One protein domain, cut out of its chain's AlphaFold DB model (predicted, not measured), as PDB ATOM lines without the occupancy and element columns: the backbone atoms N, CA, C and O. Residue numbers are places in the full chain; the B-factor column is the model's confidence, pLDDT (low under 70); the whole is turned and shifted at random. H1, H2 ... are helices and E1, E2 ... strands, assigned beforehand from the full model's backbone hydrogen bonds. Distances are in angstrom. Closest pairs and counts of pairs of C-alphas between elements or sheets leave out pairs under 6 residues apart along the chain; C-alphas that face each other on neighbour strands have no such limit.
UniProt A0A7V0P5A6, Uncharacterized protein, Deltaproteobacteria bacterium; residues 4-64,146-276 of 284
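This is residues 4 to 64 and 146 to 276 of the 284 residues of an uncharacterized protein of Deltaproteobacteria bacterium (UniProt A0A7V0P5A6). The model has little regular structure: one strongly twisted antiparallel sheet, E4 - E7 - E3 - E8, has H1 on one face, beside its edge strand E8, and H3 on the other, in three layers, and the hairpin E5 and E6 makes an arm. Of 192 printed residues only 68 are in the four named helices and eight named strands, mixed in class. It is compact, radius of gyration of the C-alphas 18.3 A, spanning 59 by 45 by 37 A.

Find E1, residues 4-6, from C-alpha 4 at (-28.956, -32.533, -7.313). Next come E2, 23-25; H1, 41-50; E3, 157-162; H2, 175-181; E4, 195-202, 20.9 A long; E5, 207-209; E6, 226-228; E7, 234-239; H3, 245-252; H4, 261-265; and E8, 271-276, to C-alpha 276 at (-26.642, -39.179, -7.976).

Look for N 159 of E3 and O 274 of E8, 2.7 A, within hydrogen-bond range. The closest C-alphas of H1 and E8 are 48 and 274, 4.1 A. H2 has 0 of 3 O i to N i+4 pairs within range, but 3 of 4 O i to N i+3 pairs.

Residues 65-145 are cut out; C-alphas 64 and 146 are 22.2 A apart. The pLDDT is under 70 at residues 28-29, 32 and 54-63.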
ATOM      1  N   VAL A   4     -29.573 -32.208  -6.024       86.12
ATOM      2  CA  VAL A   4     -28.956 -32.533  -7.313       86.12
ATOM      3  C   VAL A   4     -28.061 -31.385  -7.776       86.12
ATOM      4  O   VAL A   4     -28.506 -30.239  -7.807       86.12
ATOM      5  N   PRO A   5     -26.795 -31.657  -8.118       88.31
ATOM      6  CA  PRO A   5     -25.943 -30.687  -8.784       88.31
ATOM      7  C   PRO A   5     -26.451 -30.367 -10.196       88.31
ATOM      8  O   PRO A   5     -26.765 -31.280 -10.969       88.31
ATOM      9  N   LYS A   6     -26.494 -29.077 -10.534       89.12
ATOM     10  CA  LYS A   6     -26.882 -28.560 -11.854       89.12
ATOM     11  C   LYS A   6     -25.971 -27.420 -12.316       89.12
ATOM     12  O   LYS A   6     -25.272 -26.816 -11.505       89.12
ATOM     13  N   ASP A   7     -26.006 -27.110 -13.603       86.94
ATOM     14  CA  ASP A   7     -25.365 -25.909 -14.141       86.94
ATOM     15  C   ASP A   7     -26.117 -24.637 -13.712       86.94
ATOM     16  O   ASP A   7     -27.294 -24.690 -13.339       86.94
ATOM     17  N   LEU A   8     -25.435 -23.490 -13.767       85.25
ATOM     18  CA  LEU A   8     -26.095 -22.194 -13.609       85.25
ATOM     19  C   LEU A   8     -27.067 -21.951 -14.760       85.25
ATOM     20  O   LEU A   8     -26.767 -22.233 -15.925       85.25
ATOM     21  N   ASN A   9     -28.212 -21.365 -14.430       83.12
ATOM     22  CA  ASN A   9     -29.149 -20.907 -15.439       83.12
ATOM     23  C   ASN A   9     -28.596 -19.674 -16.169       83.12
ATOM     24  O   ASN A   9     -27.711 -18.964 -15.686       83.12
ATOM     25  N   TYR A  10     -29.160 -19.375 -17.340       81.12
ATOM     26  CA  TYR A  10     -28.820 -18.151 -18.062       81.12
ATOM     27  C   TYR A  10     -29.090 -16.910 -17.195       81.12
ATOM     28  O   TYR A  10     -30.211 -16.700 -16.733       81.12
ATOM     29  N   GLY A  11     -28.061 -16.082 -17.002       84.19
ATOM     30  CA  GLY A  11     -28.129 -14.872 -16.181       84.19
ATOM     31  C   GLY A  11     -27.820 -15.080 -14.694       84.19
ATOM     32  O   GLY A  11     -27.709 -14.090 -13.974       84.19
ATOM     33  N   GLU A  12     -27.635 -16.320 -14.231       86.25
ATOM     34  CA  GLU A  12     -27.076 -16.594 -12.904       86.25
ATOM     35  C   GLU A  12     -25.542 -16.468 -12.931       86.25
ATOM     36  O   GLU A  12     -24.893 -16.721 -13.949       86.25
ATOM     37  N   GLY A  13     -24.955 -16.057 -11.806       81.81
ATOM     38  CA  GLY A  13     -23.519 -15.835 -11.658       81.81
ATOM     39  C   GLY A  13     -23.018 -16.266 -10.283       81.81
ATOM     40  O   GLY A  13     -23.797 -16.479  -9.355       81.81
ATOM     41  N   THR A  14     -21.705 -16.417 -10.173       86.44
ATOM     42  CA  THR A  14     -21.011 -16.981  -9.012       86.44
ATOM     43  C   THR A  14     -19.585 -16.442  -8.954       86.44
ATOM     44  O   THR A  14     -18.989 -16.166  -9.995       86.44
ATOM     45  N   ASP A  15     -19.018 -16.346  -7.755       86.44
ATOM     46  CA  ASP A  15     -17.602 -16.005  -7.570       86.44
ATOM     47  C   ASP A  15     -16.684 -17.240  -7.685       86.44
ATOM     48  O   ASP A  15     -15.458 -17.126  -7.651       86.44
ATOM     49  N   ILE A  16     -17.261 -18.443  -7.813       84.19
ATOM     50  CA  ILE A  16     -16.510 -19.691  -7.982       84.19
ATOM     51  C   ILE A  16     -15.997 -19.791  -9.423       84.19
ATOM     52  O   ILE A  16     -16.775 -19.896 -10.367       84.19
ATOM     53  N   SER A  17     -14.676 -19.826  -9.588       83.81
ATOM     54  CA  SER A  17     -14.007 -19.879 -10.898       83.81
ATOM     55  C   SER A  17     -13.779 -21.294 -11.448       83.81
ATOM     56  O   SER A  17     -13.147 -21.459 -12.490       83.81
ATOM     57  N   TRP A  18     -14.257 -22.329 -10.756       88.75
ATOM     58  CA  TRP A  18     -14.045 -23.726 -11.138       88.75
ATOM     59  C   TRP A  18     -14.951 -24.135 -12.302       88.75
ATOM     60  O   TRP A  18     -16.174 -24.161 -12.174       88.75
ATOM     61  N   SER A  19     -14.345 -24.520 -13.423       83.56
ATOM     62  CA  SER A  19     -15.048 -24.870 -14.663       83.56
ATOM     63  C   SER A  19     -15.881 -26.152 -14.563       83.56
ATOM     64  O   SER A  19     -16.892 -26.285 -15.245       83.56
ATOM     65  N   ASN A  20     -15.496 -27.090 -13.693       83.38
ATOM     66  CA  ASN A  20     -16.221 -28.348 -13.489       83.38
ATOM     67  C   ASN A  20     -17.306 -28.281 -12.403       83.38
ATOM     68  O   ASN A  20     -17.911 -29.313 -12.094       83.38
ATOM     69  N   TRP A  21     -17.519 -27.117 -11.789       91.88
ATOM     70  CA  TRP A  21     -18.386 -26.998 -10.625       91.88
ATOM     71  C   TRP A  21     -19.860 -26.857 -10.999       91.88
ATOM     72  O   TRP A  21     -20.263 -25.971 -11.745       91.88
ATOM     73  N   LEU A  22     -20.666 -27.728 -10.408       91.62
ATOM     74  CA  LEU A  22     -22.115 -27.738 -10.448       91.62
ATOM     75  C   LEU A  22     -22.667 -27.219  -9.118       91.62
ATOM     76  O   LEU A  22     -22.153 -27.508  -8.032       91.62
ATOM     77  N   TYR A  23     -23.776 -26.505  -9.203       89.44
ATOM     78  CA  TYR A  23     -24.429 -25.875  -8.068       89.44
ATOM     79  C   TYR A  23     -25.434 -26.835  -7.443       89.44
ATOM     80  O   TYR A  23     -26.286 -27.373  -8.155       89.44
ATOM     81  N   PRO A  24     -25.353 -27.075  -6.124       86.94
ATOM     82  CA  PRO A  24     -26.320 -27.918  -5.444       86.94
ATOM     83  C   PRO A  24     -27.696 -27.254  -5.497       86.94
ATOM     84  O   PRO A  24     -27.862 -26.104  -5.092       86.94
ATOM     85  N   TRP A  25     -28.691 -27.979  -5.999       85.19
ATOM     86  CA  TRP A  25     -30.035 -27.458  -6.210       85.19
ATOM     87  C   TRP A  25     -31.109 -28.410  -5.689       85.19
ATOM     88  O   TRP A  25     -30.944 -29.631  -5.656       85.19
ATOM     89  N   ILE A  26     -32.228 -27.817  -5.277       81.69
ATOM     90  CA  ILE A  26     -33.438 -28.499  -4.821       81.69
ATOM     91  C   ILE A  26     -34.600 -27.917  -5.623       81.69
ATOM     92  O   ILE A  26     -34.725 -26.699  -5.730       81.69
ATOM     93  N   GLY A  27     -35.449 -28.786  -6.172       71.88
ATOM     94  CA  GLY A  27     -36.445 -28.397  -7.174       71.88
ATOM     95  C   GLY A  27     -37.640 -27.569  -6.723       71.88
ATOM     96  O   GLY A  27     -38.460 -27.208  -7.559       71.88
ATOM     97  N   GLU A  28     -37.750 -27.241  -5.439       69.38
ATOM     98  CA  GLU A  28     -38.879 -26.482  -4.904       69.38
ATOM     99  C   GLU A  28     -38.412 -25.501  -3.826       69.38
ATOM    100  O   GLU A  28     -37.685 -25.875  -2.902       69.38
ATOM    101  N   HIS A  29     -38.877 -24.254  -3.924       67.38
ATOM    102  CA  HIS A  29     -38.557 -23.151  -3.013       67.38
ATOM    103  C   HIS A  29     -39.438 -23.152  -1.752       67.38
ATOM    104  O   HIS A  29     -40.027 -22.138  -1.385       67.38
ATOM    105  N   GLU A  30     -39.547 -24.296  -1.083       71.88
ATOM    106  CA  GLU A  30     -40.227 -24.398   0.210       71.88
ATOM    107  C   GLU A  30     -39.220 -24.359   1.358       71.88
ATOM    108  O   GLU A  30     -38.068 -24.775   1.207       71.88
ATOM    109  N   LYS A  31     -39.653 -23.890   2.535       71.06
ATOM    110  CA  LYS A  31     -38.817 -23.987   3.734       71.06
ATOM    111  C   LYS A  31     -38.559 -25.468   4.033       71.06
ATOM    112  O   LYS A  31     -39.526 -26.223   4.154       71.06
ATOM    113  N   PRO A  32     -37.294 -25.893   4.169       68.94
ATOM    114  CA  PRO A  32     -36.998 -27.270   4.514       68.94
ATOM    115  C   PRO A  32     -37.579 -27.584   5.895       68.94
ATOM    116  O   PRO A  32     -37.419 -26.811   6.841       68.94
ATOM    117  N   GLN A  33     -38.256 -28.724   6.002       73.19
ATOM    118  CA  GLN A  33     -38.681 -29.261   7.288       73.19
ATOM    119  C   GLN A  33     -37.439 -29.623   8.113       73.19
ATOM    120  O   GLN A  33     -36.463 -30.152   7.577       73.19
ATOM    121  N   GLN A  34     -37.473 -29.338   9.414       74.56
ATOM    122  CA  GLN A  34     -36.405 -29.743  10.321       74.56
ATOM    123  C   GLN A  34     -36.381 -31.274  10.418       74.56
ATOM    124  O   GLN A  34     -37.378 -31.896  10.775       74.56
ATOM    125  N   MET A  35     -35.245 -31.865  10.054       79.25
ATOM    126  CA  MET A  35     -35.011 -33.308  10.115       79.25
ATOM    127  C   MET A  35     -34.237 -33.648  11.393       79.25
ATOM    128  O   MET A  35     -33.426 -32.823  11.829       79.25
ATOM    129  N   PRO A  36     -34.427 -34.843  11.983       85.00
ATOM    130  CA  PRO A  36     -33.567 -35.287  13.071       85.00
ATOM    131  C   PRO A  36     -32.121 -35.441  12.563       85.00
ATOM    132  O   PRO A  36     -31.911 -35.784  11.393       85.00
ATOM    133  N   PRO A  37     -31.112 -35.221  13.420       84.75
ATOM    134  CA  PRO A  37     -29.708 -35.317  13.021       84.75
ATOM    135  C   PRO A  37     -29.228 -36.759  12.824       84.75
ATOM    136  O   PRO A  37     -28.261 -36.982  12.099       84.75
ATOM    137  N   PHE A  38     -29.905 -37.735  13.433       87.88
ATOM    138  CA  PHE A  38     -29.621 -39.159  13.277       87.88
ATOM    139  C   PHE A  38     -30.805 -39.864  12.635       87.88
ATOM    140  O   PHE A  38     -31.947 -39.677  13.055       87.88
ATOM    141  N   TRP A  39     -30.530 -40.670  11.610       89.06
ATOM    142  CA  TRP A  39     -31.541 -41.434  10.883       89.06
ATOM    143  C   TRP A  39     -31.360 -42.925  11.144       89.06
ATOM    144  O   TRP A  39     -30.236 -43.424  11.230       89.06
ATOM    145  N   ARG A  40     -32.469 -43.662  11.207       88.38
ATOM    146  CA  ARG A  40     -32.453 -45.125  11.178       88.38
ATOM    147  C   ARG A  40     -31.840 -45.584   9.861       88.38
ATOM    148  O   ARG A  40     -32.105 -45.015   8.798       88.38
ATOM    149  N   TRP A  41     -31.060 -46.659   9.933       90.06
ATOM    150  CA  TRP A  41     -30.311 -47.165   8.788       90.06
ATOM    151  C   TRP A  41     -31.182 -47.439   7.559       90.06
ATOM    152  O   TRP A  41     -30.774 -47.100   6.457       90.06
ATOM    153  N   ASN A  42     -32.392 -47.983   7.727       88.69
ATOM    154  CA  ASN A  42     -33.275 -48.308   6.600       88.69
ATOM    155  C   ASN A  42     -33.602 -47.073   5.746       88.69
ATOM    156  O   ASN A  42     -33.442 -47.113   4.528       88.69
ATOM    157  N   HIS A  43     -33.958 -45.953   6.381       90.38
ATOM    158  CA  HIS A  43     -34.211 -44.696   5.678       90.38
ATOM    159  C   HIS A  43     -32.917 -44.125   5.099       90.38
ATOM    160  O   HIS A  43     -32.860 -43.740   3.935       90.38
ATOM    161  N   TYR A  44     -31.829 -44.128   5.869       91.94
ATOM    162  CA  TYR A  44     -30.553 -43.637   5.356       91.94
ATOM    163  C   TYR A  44     -30.085 -44.421   4.113       91.94
ATOM    164  O   TYR A  44     -29.666 -43.822   3.123       91.94
ATOM    165  N   ARG A  45     -30.251 -45.749   4.113       93.56
ATOM    166  CA  ARG A  45     -29.985 -46.644   2.979       93.56
ATOM    167  C   ARG A  45     -30.826 -46.273   1.760       93.56
ATOM    168  O   ARG A  45     -30.276 -46.141   0.670       93.56
ATOM    169  N   GLU A  46     -32.132 -46.086   1.924       92.44
ATOM    170  CA  GLU A  46     -33.019 -45.656   0.834       92.44
ATOM    171  C   GLU A  46     -32.580 -44.314   0.245       92.44
ATOM    172  O   GLU A  46     -32.532 -44.151  -0.976       92.44
ATOM    173  N   TRP A  47     -32.187 -43.371   1.100       92.88
ATOM    174  CA  TRP A  47     -31.680 -42.078   0.662       92.88
ATOM    175  C   TRP A  47     -30.344 -42.188  -0.081       92.88
ATOM    176  O   TRP A  47     -30.148 -41.485  -1.077       92.88
ATOM    177  N   LEU A  48     -29.428 -43.067   0.336       95.06
ATOM    178  CA  LEU A  48     -28.193 -43.337  -0.407       95.06
ATOM    179  C   LEU A  48     -28.502 -43.872  -1.814       95.06
ATOM    180  O   LEU A  48     -27.903 -43.408  -2.786       95.06
ATOM    181  N   ILE A  49     -29.470 -44.783  -1.936       94.12
ATOM    182  CA  ILE A  49     -29.849 -45.412  -3.211       94.12
ATOM    183  C   ILE A  49     -30.548 -44.430  -4.148       94.12
ATOM    184  O   ILE A  49     -30.189 -44.336  -5.322       94.12
ATOM    185  N   ASN A  50     -31.529 -43.690  -3.633       90.69
ATOM    186  CA  ASN A  50     -32.463 -42.924  -4.457       90.69
ATOM    187  C   ASN A  50     -32.140 -41.428  -4.526       90.69
ATOM    188  O   ASN A  50     -32.773 -40.701  -5.289       90.69
ATOM    189  N   ASN A  51     -31.211 -40.935  -3.697       87.62
ATOM    190  CA  ASN A  51     -30.977 -39.502  -3.464       87.62
ATOM    191  C   ASN A  51     -32.222 -38.745  -2.969       87.62
ATOM    192  O   ASN A  51     -32.254 -37.522  -2.946       87.62
ATOM    193  N   LYS A  52     -33.262 -39.462  -2.554       85.94
ATOM    194  CA  LYS A  52     -34.496 -38.931  -1.985       85.94
ATOM    195  C   LYS A  52     -35.085 -39.969  -1.043       85.94
ATOM    196  O   LYS A  52     -34.843 -41.161  -1.200       85.94
ATOM    197  N   LEU A  53     -35.879 -39.485  -0.103       79.81
ATOM    198  CA  LEU A  53     -36.836 -40.303   0.620       79.81
ATOM    199  C   LEU A  53     -38.217 -40.009   0.054       79.81
ATOM    200  O   LEU A  53     -38.611 -38.840  -0.012       79.81
ATOM    201  N   ASP A  54     -38.919 -41.061  -0.348       69.06
ATOM    202  CA  ASP A  54     -40.334 -40.990  -0.684       69.06
ATOM    203  C   ASP A  54     -41.116 -41.161   0.623       69.06
ATOM    204  O   ASP A  54     -41.582 -42.243   0.968       69.06
ATOM    205  N   LEU A  55     -41.175 -40.080   1.403       65.69
ATOM    206  CA  LEU A  55     -41.965 -40.047   2.629       65.69
ATOM    207  C   LEU A  55     -43.444 -39.855   2.263       65.69
ATOM    208  O   LEU A  55     -43.751 -39.008   1.416       65.69
ATOM    209  N   PRO A  56     -44.374 -40.610   2.875       59.03
ATOM    210  CA  PRO A  56     -45.795 -40.410   2.649       59.03
ATOM    211  C   PRO A  56     -46.194 -38.995   3.079       59.03
ATOM    212  O   PRO A  56     -45.785 -38.520   4.137       59.03
ATOM    213  N   ALA A  57     -47.041 -38.340   2.278       53.09
ATOM    214  CA  ALA A  57     -47.479 -36.958   2.491       53.09
ATOM    215  C   ALA A  57     -48.197 -36.715   3.839       53.09
ATOM    216  O   ALA A  57     -48.419 -35.567   4.211       53.09
ATOM    217  N   THR A  58     -48.575 -37.776   4.562       47.72
ATOM    218  CA  THR A  58     -49.411 -37.714   5.768       47.72
ATOM    219  C   THR A  58     -48.875 -38.450   7.003       47.72
ATOM    220  O   THR A  58     -49.633 -38.549   7.964       47.72
ATOM    221  N   GLY A  59     -47.636 -38.965   7.073       53.47
ATOM    222  CA  GLY A  59     -47.331 -39.763   8.277       53.47
ATOM    223  C   GLY A  59     -45.961 -40.386   8.477       53.47
ATOM    224  O   GLY A  59     -45.907 -41.523   8.924       53.47
ATOM    225  N   ILE A  60     -44.877 -39.666   8.208       54.66
ATOM    226  CA  ILE A  60     -43.641 -39.907   8.961       54.66
ATOM    227  C   ILE A  60     -43.411 -38.664   9.815       54.66
ATOM    228  O   ILE A  60     -43.130 -37.581   9.294       54.66
ATOM    229  N   LEU A  61     -43.619 -38.802  11.125       63.59
ATOM    230  CA  LEU A  61     -43.161 -37.795  12.071       63.59
ATOM    231  C   LEU A  61     -41.625 -37.796  12.024       63.59
ATOM    232  O   LEU A  61     -41.026 -38.844  11.788       63.59
ATOM    233  N   PRO A  62     -40.953 -36.654  12.245       64.00
ATOM    234  CA  PRO A  62     -39.495 -36.615  12.381       64.00
ATOM    235  C   PRO A  62     -38.930 -37.716  13.301       64.00
ATOM    236  O   PRO A  62     -37.851 -38.231  13.030       64.00
ATOM    237  N   ASP A  63     -39.695 -38.144  14.306       67.75
ATOM    238  CA  ASP A  63     -39.342 -39.221  15.239       67.75
ATOM    239  C   ASP A  63     -39.307 -40.628  14.595       67.75
ATOM    240  O   ASP A  63     -38.576 -41.511  15.055       67.75
ATOM    241  N   ASP A  64     -40.034 -40.855  13.494       76.44
ATOM    242  CA  ASP A  64     -39.986 -42.133  12.769       76.44
ATOM    243  C   ASP A  64     -38.687 -42.253  11.953       76.44
ATOM    244  O   ASP A  64     -38.134 -43.350  11.819       76.44
ATOM    245  N   GLN A 146     -23.539 -52.691   4.934       91.56
ATOM    246  CA  GLN A 146     -23.049 -53.150   3.634       91.56
ATOM    247  C   GLN A 146     -23.418 -52.155   2.542       91.56
ATOM    248  O   GLN A 146     -24.457 -51.495   2.620       91.56
ATOM    249  N   LEU A 147     -22.574 -52.073   1.511       95.56
ATOM    250  CA  LEU A 147     -22.874 -51.297   0.313       95.56
ATOM    251  C   LEU A 147     -24.172 -51.836  -0.311       95.56
ATOM    252  O   LEU A 147     -24.211 -53.013  -0.682       95.56
ATOM    253  N   PRO A 148     -25.217 -51.009  -0.483       95.81
ATOM    254  CA  PRO A 148     -26.423 -51.459  -1.160       95.81
ATOM    255  C   PRO A 148     -26.128 -51.871  -2.605       95.81
ATOM    256  O   PRO A 148     -25.317 -51.254  -3.304       95.81
ATOM    257  N   GLU A 149     -26.779 -52.936  -3.067       95.25
ATOM    258  CA  GLU A 149     -26.500 -53.532  -4.371       95.25
ATOM    259  C   GLU A 149     -26.746 -52.539  -5.520       95.25
ATOM    260  O   GLU A 149     -26.015 -52.532  -6.508       95.25
ATOM    261  N   GLU A 150     -27.728 -51.662  -5.347       95.94
ATOM    262  CA  GLU A 150     -28.207 -50.651  -6.288       95.94
ATOM    263  C   GLU A 150     -27.220 -49.490  -6.495       95.94
ATOM    264  O   GLU A 150     -27.302 -48.776  -7.498       95.94
ATOM    265  N   ILE A 151     -26.270 -49.288  -5.576       96.62
ATOM    266  CA  ILE A 151     -25.279 -48.213  -5.693       96.62
ATOM    267  C   ILE A 151     -24.298 -48.508  -6.828       96.62
ATOM    268  O   ILE A 151     -23.736 -49.600  -6.891       96.62
ATOM    269  N   GLY A 152     -24.074 -47.520  -7.700       93.75
ATOM    270  CA  GLY A 152     -23.135 -47.594  -8.824       93.75
ATOM    271  C   GLY A 152     -23.633 -48.385 -10.040       93.75
ATOM    272  O   GLY A 152     -22.877 -48.574 -10.988       93.75
ATOM    273  N   LYS A 153     -24.893 -48.840 -10.062       93.44
ATOM    274  CA  LYS A 153     -25.468 -49.544 -11.220       93.44
ATOM    275  C   LYS A 153     -25.998 -48.561 -12.264       93.44
ATOM    276  O   LYS A 153     -26.954 -47.836 -12.007       93.44
ATOM    277  N   GLY A 154     -25.405 -48.564 -13.460       86.00
ATOM    278  CA  GLY A 154     -25.909 -47.807 -14.616       86.00
ATOM    279  C   GLY A 154     -25.794 -46.282 -14.500       86.00
ATOM    280  O   GLY A 154     -26.352 -45.566 -15.327       86.00
ATOM    281  N   ILE A 155     -25.075 -45.775 -13.495       91.19
ATOM    282  CA  ILE A 155     -24.867 -44.344 -13.266       91.19
ATOM    283  C   ILE A 155     -23.400 -44.074 -12.946       91.19
ATOM    284  O   ILE A 155     -22.755 -44.892 -12.299       91.19
ATOM    285  N   ARG A 156     -22.877 -42.916 -13.358       92.31
ATOM    286  CA  ARG A 156     -21.483 -42.514 -13.082       92.31
ATOM    287  C   ARG A 156     -21.328 -41.527 -11.929       92.31
ATOM    288  O   ARG A 156     -20.214 -41.321 -11.460       92.31
ATOM    289  N   GLY A 157     -22.422 -40.919 -11.474       95.12
ATOM    290  CA  GLY A 157     -22.414 -39.995 -10.348       95.12
ATOM    291  C   GLY A 157     -22.488 -40.734  -9.013       95.12
ATOM    292  O   GLY A 157     -23.484 -41.400  -8.723       95.12
ATOM    293  N   LEU A 158     -21.463 -40.566  -8.174       96.94
ATOM    294  CA  LEU A 158     -21.438 -41.045  -6.790       96.94
ATOM    295  C   LEU A 158     -21.404 -39.876  -5.794       96.94
ATOM    296  O   LEU A 158     -20.762 -38.854  -6.022       96.94
ATOM    297  N   ARG A 159     -22.128 -40.009  -4.686       96.88
ATOM    298  CA  ARG A 159     -22.087 -39.105  -3.533       96.88
ATOM    299  C   ARG A 159     -21.212 -39.742  -2.475       96.88
ATOM    300  O   ARG A 159     -21.524 -40.838  -2.027       96.88
ATOM    301  N   LEU A 160     -20.152 -39.062  -2.067       97.75
ATOM    302  CA  LEU A 160     -19.319 -39.469  -0.943       97.75
ATOM    303  C   LEU A 160     -19.806 -38.702   0.281       97.75
ATOM    304  O   LEU A 160     -19.651 -37.483   0.350       97.75
ATOM    305  N   VAL A 161     -20.446 -39.402   1.212       97.62
ATOM    306  CA  VAL A 161     -21.009 -38.812   2.426       97.62
ATOM    307  C   VAL A 161     -20.111 -39.152   3.599       97.62
ATOM    308  O   VAL A 161     -19.886 -40.329   3.869       97.62
ATOM    309  N   LEU A 162     -19.607 -38.144   4.306       97.44
ATOM    310  CA  LEU A 162     -18.794 -38.367   5.499       97.44
ATOM    311  C   LEU A 162     -19.645 -38.965   6.623       97.44
ATOM    312  O   LEU A 162     -20.536 -38.309   7.150       97.44
ATOM    313  N   ALA A 163     -19.350 -40.201   7.011       95.31
ATOM    314  CA  ALA A 163     -19.912 -40.855   8.188       95.31
ATOM    315  C   ALA A 163     -19.201 -40.433   9.479       95.31
ATOM    316  O   ALA A 163     -19.816 -40.410  10.542       95.31
ATOM    317  N   THR A 164     -17.920 -40.067   9.391       95.50
ATOM    318  CA  THR A 164     -17.143 -39.496  10.498       95.50
ATOM    319  C   THR A 164     -16.528 -38.162  10.080       95.50
ATOM    320  O   THR A 164     -16.367 -37.922   8.879       95.50
ATOM    321  N   PRO A 165     -16.193 -37.266  11.031       96.00
ATOM    322  CA  PRO A 165     -15.502 -36.026  10.702       96.00
ATOM    323  C   PRO A 165     -14.229 -36.282   9.888       96.00
ATOM    324  O   PRO A 165     -13.546 -37.281  10.100       96.00
ATOM    325  N   GLY A 166     -13.927 -35.402   8.938       95.62
ATOM    326  CA  GLY A 166     -12.777 -35.514   8.042       95.62
ATOM    327  C   GLY A 166     -11.735 -34.432   8.302       95.62
ATOM    328  O   GLY A 166     -12.085 -33.265   8.483       95.62
ATOM    329  N   MET A 167     -10.460 -34.813   8.289       94.75
ATOM    330  CA  MET A 167      -9.325 -33.892   8.333       94.75
ATOM    331  C   MET A 167      -8.622 -33.927   6.988       94.75
ATOM    332  O   MET A 167      -8.180 -34.985   6.542       94.75
ATOM    333  N   PHE A 168      -8.542 -32.773   6.333       95.56
ATOM    334  CA  PHE A 168      -8.029 -32.682   4.973       95.56
ATOM    335  C   PHE A 168      -7.002 -31.567   4.848       95.56
ATOM    336  O   PHE A 168      -7.196 -30.479   5.395       95.56
ATOM    337  N   GLU A 169      -5.946 -31.802   4.069       94.94
ATOM    338  CA  GLU A 169      -4.923 -30.784   3.807       94.94
ATOM    339  C   GLU A 169      -5.491 -29.651   2.941       94.94
ATOM    340  O   GLU A 169      -5.144 -28.486   3.124       94.94
ATOM    341  N   GLY A 170      -6.453 -29.971   2.067       93.62
ATOM    342  CA  GLY A 170      -7.228 -29.003   1.280       93.62
ATOM    343  C   GLY A 170      -8.290 -28.229   2.079       93.62
ATOM    344  O   GLY A 170      -9.091 -27.489   1.505       93.62
ATOM    345  N   GLY A 171      -8.336 -28.391   3.404       93.88
ATOM    346  CA  GLY A 171      -9.272 -27.714   4.295       93.88
ATOM    347  C   GLY A 171     -10.668 -28.332   4.275       93.88
ATOM    348  O   GLY A 171     -11.044 -29.031   5.211       93.88
ATOM    349  N   TRP A 172     -11.458 -28.063   3.233       94.00
ATOM    350  CA  TRP A 172     -12.853 -28.522   3.149       94.00
ATOM    351  C   TRP A 172     -13.030 -29.839   2.383       94.00
ATOM    352  O   TRP A 172     -14.083 -30.465   2.486       94.00
ATOM    353  N   ALA A 173     -12.016 -30.268   1.633       95.75
ATOM    354  CA  ALA A 173     -11.932 -31.552   0.939       95.75
ATOM    355  C   ALA A 173     -10.459 -31.986   0.847       95.75
ATOM    356  O   ALA A 173      -9.578 -31.139   1.032       95.75
ATOM    357  N   PRO A 174     -10.172 -33.266   0.544       96.06
ATOM    358  CA  PRO A 174      -8.805 -33.734   0.318       96.06
ATOM    359  C   PRO A 174      -8.096 -32.928  -0.772       96.06
ATOM    360  O   PRO A 174      -8.695 -32.648  -1.816       96.06
ATOM    361  N   SER A 175      -6.822 -32.586  -0.565       95.69
ATOM    362  CA  SER A 175      -6.080 -31.728  -1.499       95.69
ATOM    363  C   SER A 175      -5.984 -32.347  -2.897       95.69
ATOM    364  O   SER A 175      -6.151 -31.653  -3.903       95.69
ATOM    365  N   TRP A 176      -5.819 -33.673  -2.969       94.62
ATOM    366  CA  TRP A 176      -5.787 -34.405  -4.233       94.62
ATOM    367  C   TRP A 176      -7.102 -34.306  -5.008       94.62
ATOM    368  O   TRP A 176      -7.071 -34.215  -6.228       94.62
ATOM    369  N   LEU A 177      -8.251 -34.275  -4.328       95.44
ATOM    370  CA  LEU A 177      -9.556 -34.215  -4.986       95.44
ATOM    371  C   LEU A 177      -9.847 -32.808  -5.519       95.44
ATOM    372  O   LEU A 177     -10.470 -32.668  -6.570       95.44
ATOM    373  N   LEU A 178      -9.362 -31.764  -4.839       94.31
ATOM    374  CA  LEU A 178      -9.533 -30.372  -5.269       94.31
ATOM    375  C   LEU A 178      -8.886 -30.077  -6.628       94.31
ATOM    376  O   LEU A 178      -9.396 -29.247  -7.373       94.31
ATOM    377  N   ARG A 179      -7.820 -30.792  -7.003       91.75
ATOM    378  CA  ARG A 179      -7.191 -30.652  -8.330       91.75
ATOM    379  C   ARG A 179      -8.122 -31.041  -9.488       91.75
ATOM    380  O   ARG A 179      -7.966 -30.553 -10.604       91.75
ATOM    381  N   SER A 180      -9.161 -31.838  -9.215       91.69
ATOM    382  CA  SER A 180     -10.173 -32.218 -10.214       91.69
ATOM    383  C   SER A 180     -11.165 -31.095 -10.586       91.69
ATOM    384  O   SER A 180     -12.019 -31.271 -11.459       91.69
ATOM    385  N   LEU A 181     -11.080 -29.942  -9.913       89.69
ATOM    386  CA  LEU A 181     -11.946 -28.783 -10.156       89.69
ATOM    387  C   LEU A 181     -11.582 -28.019 -11.440       89.69
ATOM    388  O   LEU A 181     -12.414 -27.273 -11.959       89.69
ATOM    389  N   GLU A 182     -10.367 -28.219 -11.953       84.94
ATOM    390  CA  GLU A 182      -9.883 -27.643 -13.210       84.94
ATOM    391  C   GLU A 182     -10.460 -28.357 -14.442       84.94
ATOM    392  O   GLU A 182     -10.822 -29.531 -14.408       84.94
ATOM    393  N   GLU A 183     -10.555 -27.663 -15.576       77.50
ATOM    394  CA  GLU A 183     -11.204 -28.228 -16.763       77.50
ATOM    395  C   GLU A 183     -10.462 -29.466 -17.282       77.50
ATOM    396  O   GLU A 183      -9.241 -29.475 -17.417       77.50
ATOM    397  N   GLY A 184     -11.203 -30.535 -17.580       76.94
ATOM    398  CA  GLY A 184     -10.619 -31.760 -18.131       76.94
ATOM    399  C   GLY A 184      -9.823 -32.612 -17.133       76.94
ATOM    400  O   GLY A 184      -9.497 -33.752 -17.469       76.94
ATOM    401  N   SER A 185      -9.581 -32.145 -15.903       87.88
ATOM    402  CA  SER A 185      -8.810 -32.903 -14.920       87.88
ATOM    403  C   SER A 185      -9.626 -34.041 -14.295       87.88
ATOM    404  O   SER A 185     -10.856 -33.999 -14.174       87.88
ATOM    405  N   TRP A 186      -8.922 -35.118 -13.970       93.62
ATOM    406  CA  TRP A 186      -9.436 -36.309 -13.303       93.62
ATOM    407  C   TRP A 186      -8.366 -36.769 -12.331       93.62
ATOM    408  O   TRP A 186      -7.205 -36.894 -12.716       93.62
ATOM    409  N   GLU A 187      -8.755 -37.055 -11.099       94.94
ATOM    410  CA  GLU A 187      -7.809 -37.355 -10.032       94.94
ATOM    411  C   GLU A 187      -7.959 -38.801  -9.590       94.94
ATOM    412  O   GLU A 187      -9.065 -39.299  -9.366       94.94
ATOM    413  N   THR A 188      -6.827 -39.487  -9.485       94.75
ATOM    414  CA  THR A 188      -6.791 -40.870  -9.024       94.75
ATOM    415  C   THR A 188      -6.912 -40.904  -7.507       94.75
ATOM    416  O   THR A 188      -6.144 -40.246  -6.803       94.75
ATOM    417  N   VAL A 189      -7.847 -41.703  -6.997       94.25
ATOM    418  CA  VAL A 189      -8.004 -41.935  -5.560       94.25
ATOM    419  C   VAL A 189      -6.734 -42.622  -5.039       94.25
ATOM    420  O   VAL A 189      -6.388 -43.697  -5.547       94.25
ATOM    421  N   PRO A 190      -6.042 -42.048  -4.034       92.88
ATOM    422  CA  PRO A 190      -4.781 -42.583  -3.531       92.88
ATOM    423  C   PRO A 190      -4.852 -44.074  -3.176       92.88
ATOM    424  O   PRO A 190      -5.760 -44.519  -2.479       92.88
ATOM    425  N   GLY A 191      -3.876 -44.851  -3.653       90.44
ATOM    426  CA  GLY A 191      -3.801 -46.296  -3.403       90.44
ATOM    427  C   GLY A 191      -4.740 -47.152  -4.260       90.44
ATOM    428  O   GLY A 191      -4.875 -48.345  -3.998       90.44
ATOM    429  N   THR A 192      -5.381 -46.575  -5.279       93.06
ATOM    430  CA  THR A 192      -6.280 -47.289  -6.197       93.06
ATOM    431  C   THR A 192      -6.059 -46.838  -7.646       93.06
ATOM    432  O   THR A 192      -5.285 -45.920  -7.908       93.06
ATOM    433  N   GLU A 193      -6.765 -47.458  -8.591       92.75
ATOM    434  CA  GLU A 193      -6.789 -47.056 -10.009       92.75
ATOM    435  C   GLU A 193      -8.032 -46.220 -10.371       92.75
ATOM    436  O   GLU A 193      -8.249 -45.875 -11.534       92.75
ATOM    437  N   ILE A 194      -8.882 -45.907  -9.388       94.81
ATOM    438  CA  ILE A 194     -10.149 -45.206  -9.610       94.81
ATOM    439  C   ILE A 194      -9.856 -43.736  -9.870       94.81
ATOM    440  O   ILE A 194      -9.253 -43.071  -9.032       94.81
ATOM    441  N   ARG A 195     -10.357 -43.210 -10.988       95.50
ATOM    442  CA  ARG A 195     -10.317 -41.776 -11.291       95.50
ATOM    443  C   ARG A 195     -11.667 -41.122 -11.050       95.50
ATOM    444  O   ARG A 195     -12.687 -41.580 -11.569       95.50
ATOM    445  N   LEU A 196     -11.647 -40.038 -10.286       95.94
ATOM    446  CA  LEU A 196     -12.813 -39.255  -9.906       95.94
ATOM    447  C   LEU A 196     -12.658 -37.798 -10.328       95.94
ATOM    448  O   LEU A 196     -11.550 -37.275 -10.465       95.94
ATOM    449  N   ARG A 197     -13.796 -37.130 -10.472       95.38
ATOM    450  CA  ARG A 197     -13.879 -35.680 -10.600       95.38
ATOM    451  C   ARG A 197     -14.892 -35.129  -9.618       95.38
ATOM    452  O   ARG A 197     -16.028 -35.591  -9.588       95.38
ATOM    453  N   LEU A 198     -14.501 -34.129  -8.842       95.94
ATOM    454  CA  LEU A 198     -15.398 -33.396  -7.966       95.94
ATOM    455  C   LEU A 198     -16.270 -32.459  -8.801       95.94
ATOM    456  O   LEU A 198     -15.773 -31.617  -9.543       95.94
ATOM    457  N   ARG A 199     -17.584 -32.626  -8.678       94.62
ATOM    458  CA  ARG A 199     -18.586 -31.830  -9.393       94.62
ATOM    459  C   ARG A 199     -19.301 -30.858  -8.476       94.62
ATOM    460  O   ARG A 199     -19.721 -29.813  -8.934       94.62
ATOM    461  N   SER A 200     -19.477 -31.181  -7.201       95.19
ATOM    462  CA  SER A 200     -20.138 -30.289  -6.244       95.19
ATOM    463  C   SER A 200     -19.862 -30.738  -4.814       95.19
ATOM    464  O   SER A 200     -19.404 -31.862  -4.589       95.19
ATOM    465  N   ALA A 201     -20.195 -29.907  -3.831       95.38
ATOM    466  CA  ALA A 201     -20.178 -30.306  -2.433       95.38
ATOM    467  C   ALA A 201     -21.236 -29.567  -1.608       95.38
ATOM    468  O   ALA A 201     -21.630 -28.444  -1.917       95.38
ATOM    469  N   CYS A 202     -21.684 -30.204  -0.532       94.50
ATOM    470  CA  CYS A 202     -22.546 -29.626   0.493       94.50
ATOM    471  C   CYS A 202     -21.902 -29.869   1.847       94.50
ATOM    472  O   CYS A 202     -21.889 -30.989   2.357       94.50
ATOM    473  N   ILE A 203     -21.310 -28.809   2.387       93.75
ATOM    474  CA  ILE A 203     -20.415 -28.890   3.534       93.75
ATOM    475  C   ILE A 203     -20.962 -27.962   4.613       93.75
ATOM    476  O   ILE A 203     -21.115 -26.765   4.365       93.75
ATOM    477  N   PRO A 204     -21.292 -28.484   5.802       89.19
ATOM    478  CA  PRO A 204     -21.670 -27.642   6.923       89.19
ATOM    479  C   PRO A 204     -20.447 -26.868   7.437       89.19
ATOM    480  O   PRO A 204     -19.311 -27.105   7.030       89.19
ATOM    481  N   HIS A 205     -20.659 -25.955   8.380       89.12
ATOM    482  CA  HIS A 205     -19.549 -25.255   9.024       89.12
ATOM    483  C   HIS A 205     -18.545 -26.231   9.664       89.12
ATOM    484  O   HIS A 205     -18.916 -27.315  10.124       89.12
ATOM    485  N   PHE A 206     -17.277 -25.824   9.715       90.12
ATOM    486  CA  PHE A 206     -16.207 -26.645  10.277       90.12
ATOM    487  C   PHE A 206     -16.395 -26.886  11.784       90.12
ATOM    488  O   PHE A 206     -16.980 -26.065  12.495       90.12
ATOM    489  N   LEU A 207     -15.870 -28.008  12.275       89.69
ATOM    490  CA  LEU A 207     -15.622 -28.233  13.700       89.69
ATOM    491  C   LEU A 207     -14.202 -27.810  14.042       89.69
ATOM    492  O   LEU A 207     -13.284 -27.970  13.240       89.69
ATOM    493  N   SER A 208     -14.031 -27.295  15.254       87.56
ATOM    494  CA  SER A 208     -12.717 -27.153  15.862       87.56
ATOM    495  C   SER A 208     -12.567 -28.246  16.905       87.56
ATOM    496  O   SER A 208     -13.312 -28.258  17.887       87.56
ATOM    497  N   SER A 209     -11.645 -29.176  16.683       81.94
ATOM    498  CA  SER A 209     -11.402 -30.280  17.603       81.94
ATOM    499  C   SER A 209     -10.010 -30.196  18.212       81.94
ATOM    500  O   SER A 209      -9.049 -29.689  17.623       81.94
ATOM    501  N   HIS A 210      -9.926 -30.715  19.431       81.25
ATOM    502  CA  HIS A 210      -8.685 -31.006  20.125       81.25
ATOM    503  C   HIS A 210      -8.878 -32.318  20.871       81.25
ATOM    504  O   HIS A 210      -9.994 -32.675  21.251       81.25
ATOM    505  N   GLY A 211      -7.783 -33.019  21.119       86.56
ATOM    506  CA  GLY A 211      -7.768 -34.163  22.020       86.56
ATOM    507  C   GLY A 211      -6.845 -33.915  23.201       86.56
ATOM    508  O   GLY A 211      -6.168 -32.891  23.282       86.56
ATOM    509  N   TRP A 212      -6.770 -34.898  24.087       90.31
ATOM    510  CA  TRP A 212      -5.769 -34.946  25.142       90.31
ATOM    511  C   TRP A 212      -4.821 -36.110  24.872       90.31
ATOM    512  O   TRP A 212      -5.249 -37.232  24.602       90.31
ATOM    513  N   ASP A 213      -3.527 -35.835  24.867       90.12
ATOM    514  CA  ASP A 213      -2.476 -36.825  24.699       90.12
ATOM    515  C   ASP A 213      -2.056 -37.341  26.075       90.12
ATOM    516  O   ASP A 213      -1.302 -36.688  26.795       90.12
ATOM    517  N   MET A 214      -2.558 -38.522  26.435       87.62
ATOM    518  CA  MET A 214      -2.246 -39.186  27.705       87.62
ATOM    519  C   MET A 214      -0.801 -39.707  27.776       87.62
ATOM    520  O   MET A 214      -0.338 -40.025  28.867       87.62
ATOM    521  N   GLY A 215      -0.081 -39.803  26.651       88.94
ATOM    522  CA  GLY A 215       1.302 -40.290  26.608       88.94
ATOM    523  C   GLY A 215       2.338 -39.238  27.012       88.94
ATOM    524  O   GLY A 215       3.484 -39.569  27.319       88.94
ATOM    525  N   LYS A 216       1.954 -37.956  27.041       85.19
ATOM    526  CA  LYS A 216       2.854 -36.842  27.361       85.19
ATOM    527  C   LYS A 216       2.892 -36.541  28.859       85.19
ATOM    528  O   LYS A 216       2.234 -35.631  29.351       85.19
ATOM    529  N   GLY A 217       3.733 -37.277  29.581       83.62
ATOM    530  CA  GLY A 217       3.982 -37.057  31.010       83.62
ATOM    531  C   GLY A 217       2.854 -37.561  31.917       83.62
ATOM    532  O   GLY A 217       1.928 -38.227  31.474       83.62
ATOM    533  N   LYS A 218       2.934 -37.254  33.220       83.94
ATOM    534  CA  LYS A 218       2.049 -37.844  34.249       83.94
ATOM    535  C   LYS A 218       0.564 -37.500  34.073       83.94
ATOM    536  O   LYS A 218      -0.289 -38.291  34.460       83.94
ATOM    537  N   PHE A 219       0.267 -36.318  33.538       82.88
ATOM    538  CA  PHE A 219      -1.099 -35.807  33.394       82.88
ATOM    539  C   PHE A 219      -1.534 -35.673  31.930       82.88
ATOM    540  O   PHE A 219      -2.657 -35.252  31.675       82.88
ATOM    541  N   GLY A 220      -0.675 -36.046  30.979       88.88
ATOM    542  CA  GLY A 220      -0.876 -35.778  29.561       88.88
ATOM    543  C   GLY A 220      -0.739 -34.295  29.189       88.88
ATOM    544  O   GLY A 220      -0.400 -33.449  30.019       88.88
ATOM    545  N   ALA A 221      -1.005 -33.988  27.921       92.12
ATOM    546  CA  ALA A 221      -0.984 -32.631  27.380       92.12
ATOM    547  C   ALA A 221      -2.054 -32.450  26.287       92.12
ATOM    548  O   ALA A 221      -2.393 -33.418  25.605       92.12
ATOM    549  N   PRO A 222      -2.569 -31.231  26.056       91.38
ATOM    550  CA  PRO A 222      -3.519 -30.993  24.974       91.38
ATOM    551  C   PRO A 222      -2.878 -31.252  23.602       91.38
ATOM    552  O   PRO A 222      -1.723 -30.891  23.350       91.38
ATOM    553  N   LYS A 223      -3.640 -31.871  22.694       90.50
ATOM    554  CA  LYS A 223      -3.279 -32.002  21.277       90.50
ATOM    555  C   LYS A 223      -3.520 -30.667  20.549       90.50
ATOM    556  O   LYS A 223      -4.389 -29.902  20.972       90.50
ATOM    557  N   PRO A 224      -2.789 -30.385  19.453       89.75
ATOM    558  CA  PRO A 224      -3.012 -29.186  18.647       89.75
ATOM    559  C   PRO A 224      -4.454 -29.063  18.143       89.75
ATOM    560  O   PRO A 224      -5.092 -30.071  17.837       89.75
ATOM    561  N   MET A 225      -4.932 -27.821  18.018       90.12
ATOM    562  CA  MET A 225      -6.220 -27.515  17.393       90.12
ATOM    563  C   MET A 225      -6.210 -27.917  15.931       90.12
ATOM    564  O   MET A 225      -5.293 -27.539  15.197       90.12
ATOM    565  N   ARG A 226      -7.263 -28.596  15.486       89.69
ATOM    566  CA  ARG A 226      -7.459 -28.905  14.070       89.69
ATOM    567  C   ARG A 226      -8.856 -28.501  13.627       89.69
ATOM    568  O   ARG A 226      -9.813 -28.561  14.398       89.69
ATOM    569  N   LYS A 227      -8.954 -28.045  12.378       91.69
ATOM    570  CA  LYS A 227     -10.241 -27.840  11.715       91.69
ATOM    571  C   LYS A 227     -10.651 -29.150  11.065       91.69
ATOM    572  O   LYS A 227      -9.857 -29.746  10.344       91.69
ATOM    573  N   GLU A 228     -11.887 -29.553  11.299       94.75
ATOM    574  CA  GLU A 228     -12.469 -30.759  10.726       94.75
ATOM    575  C   GLU A 228     -13.716 -30.410   9.921       94.75
ATOM    576  O   GLU A 228     -14.504 -29.528  10.282       94.75
ATOM    577  N   VAL A 229     -13.934 -31.159   8.850       96.56
ATOM    578  CA  VAL A 229     -15.212 -31.201   8.152       96.56
ATOM    579  C   VAL A 229     -16.147 -32.120   8.926       96.56
ATOM    580  O   VAL A 229     -15.782 -33.249   9.240       96.56
ATOM    581  N   LYS A 230     -17.361 -31.658   9.240       95.38
ATOM    582  CA  LYS A 230     -18.336 -32.466   9.989       95.38
ATOM    583  C   LYS A 230     -18.741 -33.725   9.227       95.38
ATOM    584  O   LYS A 230     -18.876 -33.709   8.002       95.38
ATOM    585  N   ALA A 231     -19.077 -34.765   9.989       94.81
ATOM    586  CA  ALA A 231     -19.917 -35.843   9.486       94.81
ATOM    587  C   ALA A 231     -21.219 -35.270   8.890       94.81
ATOM    588  O   ALA A 231     -21.752 -34.263   9.362       94.81
ATOM    589  N   GLY A 232     -21.699 -35.898   7.822       94.00
ATOM    590  CA  GLY A 232     -22.823 -35.442   7.012       94.00
ATOM    591  C   GLY A 232     -22.440 -34.547   5.832       94.00
ATOM    592  O   GLY A 232     -23.306 -34.273   5.004       94.00
ATOM    593  N   ALA A 233     -21.178 -34.115   5.697       96.25
ATOM    594  CA  ALA A 233     -20.740 -33.435   4.479       96.25
ATOM    595  C   ALA A 233     -20.836 -34.374   3.266       96.25
ATOM    596  O   ALA A 233     -20.514 -35.562   3.363       96.25
ATOM    597  N   VAL A 234     -21.272 -33.835   2.128       96.62
ATOM    598  CA  VAL A 234     -21.507 -34.596   0.895       96.62
ATOM    599  C   VAL A 234     -20.643 -34.040  -0.225       96.62
ATOM    600  O   VAL A 234     -20.732 -32.855  -0.539       96.62
ATOM    601  N   TYR A 235     -19.868 -34.903  -0.876       97.00
ATOM    602  CA  TYR A 235     -19.131 -34.592  -2.100       97.00
ATOM    603  C   TYR A 235     -19.771 -35.317  -3.277       97.00
ATOM    604  O   TYR A 235     -19.925 -36.536  -3.259       97.00
ATOM    605  N   PHE A 236     -20.138 -34.576  -4.312       96.44
ATOM    606  CA  PHE A 236     -20.677 -35.135  -5.542       96.44
ATOM    607  C   PHE A 236     -19.523 -35.363  -6.503       96.44
ATOM    608  O   PHE A 236     -18.921 -34.404  -6.986       96.44
ATOM    609  N   VAL A 237     -19.210 -36.626  -6.766       96.31
ATOM    610  CA  VAL A 237     -18.134 -37.021  -7.670       96.31
ATOM    611  C   VAL A 237     -18.683 -37.730  -8.897       96.31
ATOM    612  O   VAL A 237     -19.708 -38.412  -8.850       96.31
ATOM    613  N   GLU A 238     -17.982 -37.570 -10.004       95.75
ATOM    614  CA  GLU A 238     -18.180 -38.318 -11.234       95.75
ATOM    615  C   GLU A 238     -17.056 -39.347 -11.381       95.75
ATOM    616  O   GLU A 238     -15.889 -39.035 -11.132       95.75
ATOM    617  N   VAL A 239     -17.403 -40.575 -11.766       96.06
ATOM    618  CA  VAL A 239     -16.446 -41.661 -12.013       96.06
ATOM    619  C   VAL A 239     -16.029 -41.667 -13.484       96.06
ATOM    620  O   VAL A 239     -16.885 -41.715 -14.374       96.06
ATOM    621  N   HIS A 240     -14.717 -41.669 -13.740       95.19
ATOM    622  CA  HIS A 240     -14.153 -41.674 -15.094       95.19
ATOM    623  C   HIS A 240     -14.669 -42.851 -15.944       95.19
ATOM    624  O   HIS A 240     -14.940 -43.938 -15.430       95.19
ATOM    625  N   GLY A 241     -14.742 -42.646 -17.266       90.56
ATOM    626  CA  GLY A 241     -15.191 -43.621 -18.272       90.56
ATOM    627  C   GLY A 241     -14.642 -45.041 -18.079       90.56
ATOM    628  O   GLY A 241     -15.402 -46.007 -18.077       90.56
ATOM    629  N   ASP A 242     -13.334 -45.114 -17.848       91.31
ATOM    630  CA  ASP A 242     -12.533 -46.343 -17.748       91.31
ATOM    631  C   ASP A 242     -12.726 -47.147 -16.450       91.31
ATOM    632  O   ASP A 242     -12.124 -48.206 -16.285       91.31
ATOM    633  N   THR A 243     -13.526 -46.662 -15.499       91.75
ATOM    634  CA  THR A 243     -13.814 -47.374 -14.249       91.75
ATOM    635  C   THR A 243     -15.306 -47.663 -14.143       91.75
ATOM    636  O   THR A 243     -16.138 -46.788 -14.387       91.75
ATOM    637  N   ASP A 244     -15.642 -48.897 -13.759       94.25
ATOM    638  CA  ASP A 244     -17.010 -49.266 -13.402       94.25
ATOM    639  C   ASP A 244     -17.416 -48.555 -12.093       94.25
ATOM    640  O   ASP A 244     -16.761 -48.761 -11.062       94.25
ATOM    641  N   PRO A 245     -18.478 -47.728 -12.095       95.44
ATOM    642  CA  PRO A 245     -18.957 -47.045 -10.900       95.44
ATOM    643  C   PRO A 245     -19.337 -47.993  -9.758       95.44
ATOM    644  O   PRO A 245     -19.176 -47.616  -8.595       95.44
ATOM    645  N   LYS A 246     -19.778 -49.227 -10.049       96.50
ATOM    646  CA  LYS A 246     -20.057 -50.224  -9.006       96.50
ATOM    647  C   LYS A 246     -18.782 -50.627  -8.271       96.50
ATOM    648  O   LYS A 246     -18.725 -50.532  -7.047       96.50
ATOM    649  N   LYS A 247     -17.737 -50.980  -9.024       95.50
ATOM    650  CA  LYS A 247     -16.408 -51.297  -8.481       95.50
ATOM    651  C   LYS A 247     -15.813 -50.114  -7.713       95.50
ATOM    652  O   LYS A 247     -15.216 -50.297  -6.654       95.50
ATOM    653  N   ALA A 248     -15.995 -48.893  -8.221       96.62
ATOM    654  CA  ALA A 248     -15.567 -47.691  -7.515       96.62
ATOM    655  C   ALA A 248     -16.289 -47.543  -6.166       96.62
ATOM    656  O   ALA A 248     -15.640 -47.309  -5.150       96.62
ATOM    657  N   ALA A 249     -17.611 -47.739  -6.136       97.38
ATOM    658  CA  ALA A 249     -18.391 -47.691  -4.905       97.38
ATOM    659  C   ALA A 249     -17.967 -48.765  -3.891       97.38
ATOM    660  O   ALA A 249     -17.877 -48.461  -2.707       97.38
ATOM    661  N   GLU A 250     -17.660 -49.987  -4.334       96.44
ATOM    662  CA  GLU A 250     -17.178 -51.081  -3.471       96.44
ATOM    663  C   GLU A 250     -15.847 -50.757  -2.791       96.44
ATOM    664  O   GLU A 250     -15.687 -51.009  -1.597       96.44
ATOM    665  N   ILE A 251     -14.910 -50.158  -3.526       95.94
ATOM    666  CA  ILE A 251     -13.601 -49.764  -2.988       95.94
ATOM    667  C   ILE A 251     -13.724 -48.538  -2.073       95.94
ATOM    668  O   ILE A 251     -13.021 -48.435  -1.067       95.94
ATOM    669  N   LEU A 252     -14.604 -47.592  -2.416       96.69
ATOM    670  CA  LEU A 252     -14.797 -46.360  -1.653       96.69
ATOM    671  C   LEU A 252     -15.663 -46.559  -0.403       96.69
ATOM    672  O   LEU A 252     -15.531 -45.796   0.548       96.69
ATOM    673  N   TRP A 253     -16.535 -47.564  -0.365       96.38
ATOM    674  CA  TRP A 253     -17.415 -47.799   0.777       96.38
ATOM    675  C   TRP A 253     -16.626 -48.043   2.067       96.38
ATOM    676  O   TRP A 253     -15.831 -48.978   2.170       96.38
ATOM    677  N   ASN A 254     -16.873 -47.212   3.083       93.44
ATOM    678  CA  ASN A 254     -16.202 -47.243   4.386       93.44
ATOM    679  C   ASN A 254     -14.665 -47.049   4.318       93.44
ATOM    680  O   ASN A 254     -13.941 -47.309   5.292       93.44
ATOM    681  N   SER A 255     -14.145 -46.566   3.184       94.94
ATOM    682  CA  SER A 255     -12.768 -46.085   3.074       94.94
ATOM    683  C   SER A 255     -12.628 -44.717   3.757       94.94
ATOM    684  O   SER A 255     -13.622 -44.122   4.180       94.94
ATOM    685  N   SER A 256     -11.390 -44.248   3.938       96.31
ATOM    686  CA  SER A 256     -11.119 -42.904   4.456       96.31
ATOM    687  C   SER A 256     -10.659 -41.993   3.324       96.31
ATOM    688  O   SER A 256      -9.859 -42.407   2.487       96.31
ATOM    689  N   LEU A 257     -11.151 -40.754   3.326       96.25
ATOM    690  CA  LEU A 257     -10.674 -39.689   2.445       96.25
ATOM    691  C   LEU A 257      -9.480 -38.907   3.022       96.25
ATOM    692  O   LEU A 257      -8.937 -38.053   2.322       96.25
ATOM    693  N   CYS A 258      -9.097 -39.150   4.280       95.75
ATOM    694  CA  CYS A 258      -7.981 -38.451   4.915       95.75
ATOM    695  C   CYS A 258      -6.654 -38.778   4.222       95.75
ATOM    696  O   CYS A 258      -6.402 -39.912   3.813       95.75
ATOM    697  N   GLU A 259      -5.802 -37.761   4.112       95.12
ATOM    698  CA  GLU A 259      -4.486 -37.859   3.472       95.12
ATOM    699  C   GLU A 259      -3.430 -38.358   4.464       95.12
ATOM    700  O   GLU A 259      -2.588 -39.193   4.121       95.12
ATOM    701  N   ASP A 260      -3.530 -37.918   5.721       94.69
ATOM    702  CA  ASP A 260      -2.714 -38.438   6.807       94.69
ATOM    703  C   ASP A 260      -3.137 -39.868   7.177       94.69
ATOM    704  O   ASP A 260      -4.310 -40.179   7.422       94.69
ATOM    705  N   LYS A 261      -2.146 -40.764   7.226       93.56
ATOM    706  CA  LYS A 261      -2.373 -42.186   7.503       93.56
ATOM    707  C   LYS A 261      -2.866 -42.421   8.925       93.56
ATOM    708  O   LYS A 261      -3.671 -43.328   9.121       93.56
ATOM    709  N   GLN A 262      -2.378 -41.657   9.902       92.75
ATOM    710  CA  GLN A 262      -2.786 -41.824  11.291       92.75
ATOM    711  C   GLN A 262      -4.220 -41.341  11.486       92.75
ATOM    712  O   GLN A 262      -5.009 -42.063  12.083       92.75
ATOM    713  N   ASP A 263      -4.598 -40.201  10.906       93.69
ATOM    714  CA  ASP A 263      -5.979 -39.713  10.957       93.69
ATOM    715  C   ASP A 263      -6.947 -40.723  10.314       93.69
ATOM    716  O   ASP A 263      -8.028 -40.993  10.846       93.69
ATOM    717  N   ALA A 264      -6.545 -41.359   9.207       93.81
ATOM    718  CA  ALA A 264      -7.321 -42.447   8.622       93.81
ATOM    719  C   ALA A 264      -7.447 -43.648   9.580       93.81
ATOM    720  O   ALA A 264      -8.548 -44.183   9.743       93.81
ATOM    721  N   LEU A 265      -6.357 -44.085  10.221       93.19
ATOM    722  CA  LEU A 265      -6.361 -45.197  11.186       93.19
ATOM    723  C   LEU A 265      -7.193 -44.891  12.441       93.19
ATOM    724  O   LEU A 265      -7.896 -45.778  12.918       93.19
ATOM    725  N   ASP A 266      -7.189 -43.640  12.901       92.31
ATOM    726  CA  ASP A 266      -7.971 -43.148  14.043       92.31
ATOM    727  C   ASP A 266      -9.481 -43.067  13.742       92.31
ATOM    728  O   ASP A 266     -10.293 -42.846  14.641       92.31
ATOM    729  N   GLY A 267      -9.882 -43.281  12.484       94.50
ATOM    730  CA  GLY A 267     -11.284 -43.359  12.071       94.50
ATOM    731  C   GLY A 267     -11.851 -42.068  11.482       94.50
ATOM    732  O   GLY A 267     -13.056 -42.010  11.231       94.50
ATOM    733  N   PHE A 268     -11.022 -41.060  11.201       95.38
ATOM    734  CA  PHE A 268     -11.459 -39.851  10.504       95.38
ATOM    735  C   PHE A 268     -11.701 -40.102   9.007       95.38
ATOM    736  O   PHE A 268     -11.134 -41.005   8.379       95.38
ATOM    737  N   GLY A 269     -12.575 -39.279   8.430       96.44
ATOM    738  CA  GLY A 269     -12.824 -39.190   6.996       96.44
ATOM    739  C   GLY A 269     -13.536 -40.398   6.398       96.44
ATOM    740  O   GLY A 269     -13.412 -40.618   5.194       96.44
ATOM    741  N   ARG A 270     -14.234 -41.208   7.206       96.50
ATOM    742  CA  ARG A 270     -14.925 -42.411   6.727       96.50
ATOM    743  C   ARG A 270     -16.109 -42.022   5.866       96.50
ATOM    744  O   ARG A 270     -16.887 -41.163   6.270       96.50
ATOM    745  N   ILE A 271     -16.265 -42.668   4.715       97.19
ATOM    746  CA  ILE A 271     -17.332 -42.341   3.766       97.19
ATOM    747  C   ILE A 271     -18.323 -43.476   3.531       97.19
ATOM    748  O   ILE A 271     -17.972 -44.653   3.510       97.19
ATOM    749  N   LEU A 272     -19.570 -43.090   3.275       97.38
ATOM    750  CA  LEU A 272     -20.602 -43.925   2.669       97.38
ATOM    751  C   LEU A 272     -20.901 -43.406   1.264       97.38
ATOM    752  O   LEU A 272     -20.754 -42.215   0.985       97.38
ATOM    753  N   VAL A 273     -21.310 -44.308   0.376       98.00
ATOM    754  CA  VAL A 273     -21.499 -44.003  -1.045       98.00
ATOM    755  C   VAL A 273     -22.982 -44.006  -1.402       98.00
ATOM    756  O   VAL A 273     -23.690 -44.983  -1.174       98.00
ATOM    757  N   GLY A 274     -23.451 -42.907  -1.982       97.06
ATOM    758  CA  GLY A 274     -24.789 -42.772  -2.547       97.06
ATOM    759  C   GLY A 274     -24.756 -42.589  -4.062       97.06
ATOM    760  O   GLY A 274     -23.737 -42.227  -4.639       97.06
ATOM    761  N   ASN A 275     -25.894 -42.776  -4.710       95.50
ATOM    762  CA  ASN A 275     -26.086 -42.493  -6.130       95.50
ATOM    763  C   ASN A 275     -26.465 -41.024  -6.355       95.50
ATOM    764  O   ASN A 275     -27.206 -40.461  -5.547       95.50
ATOM    765  N   TRP A 276     -26.026 -40.408  -7.454       92.94
ATOM    766  CA  TRP A 276     -26.642 -39.179  -7.976       92.94
ATOM    767  C   TRP A 276     -26.567 -39.108  -9.502       92.94
ATOM    768  O   TRP A 276     -25.808 -39.828 -10.147       92.94
TER     769      TRP A 276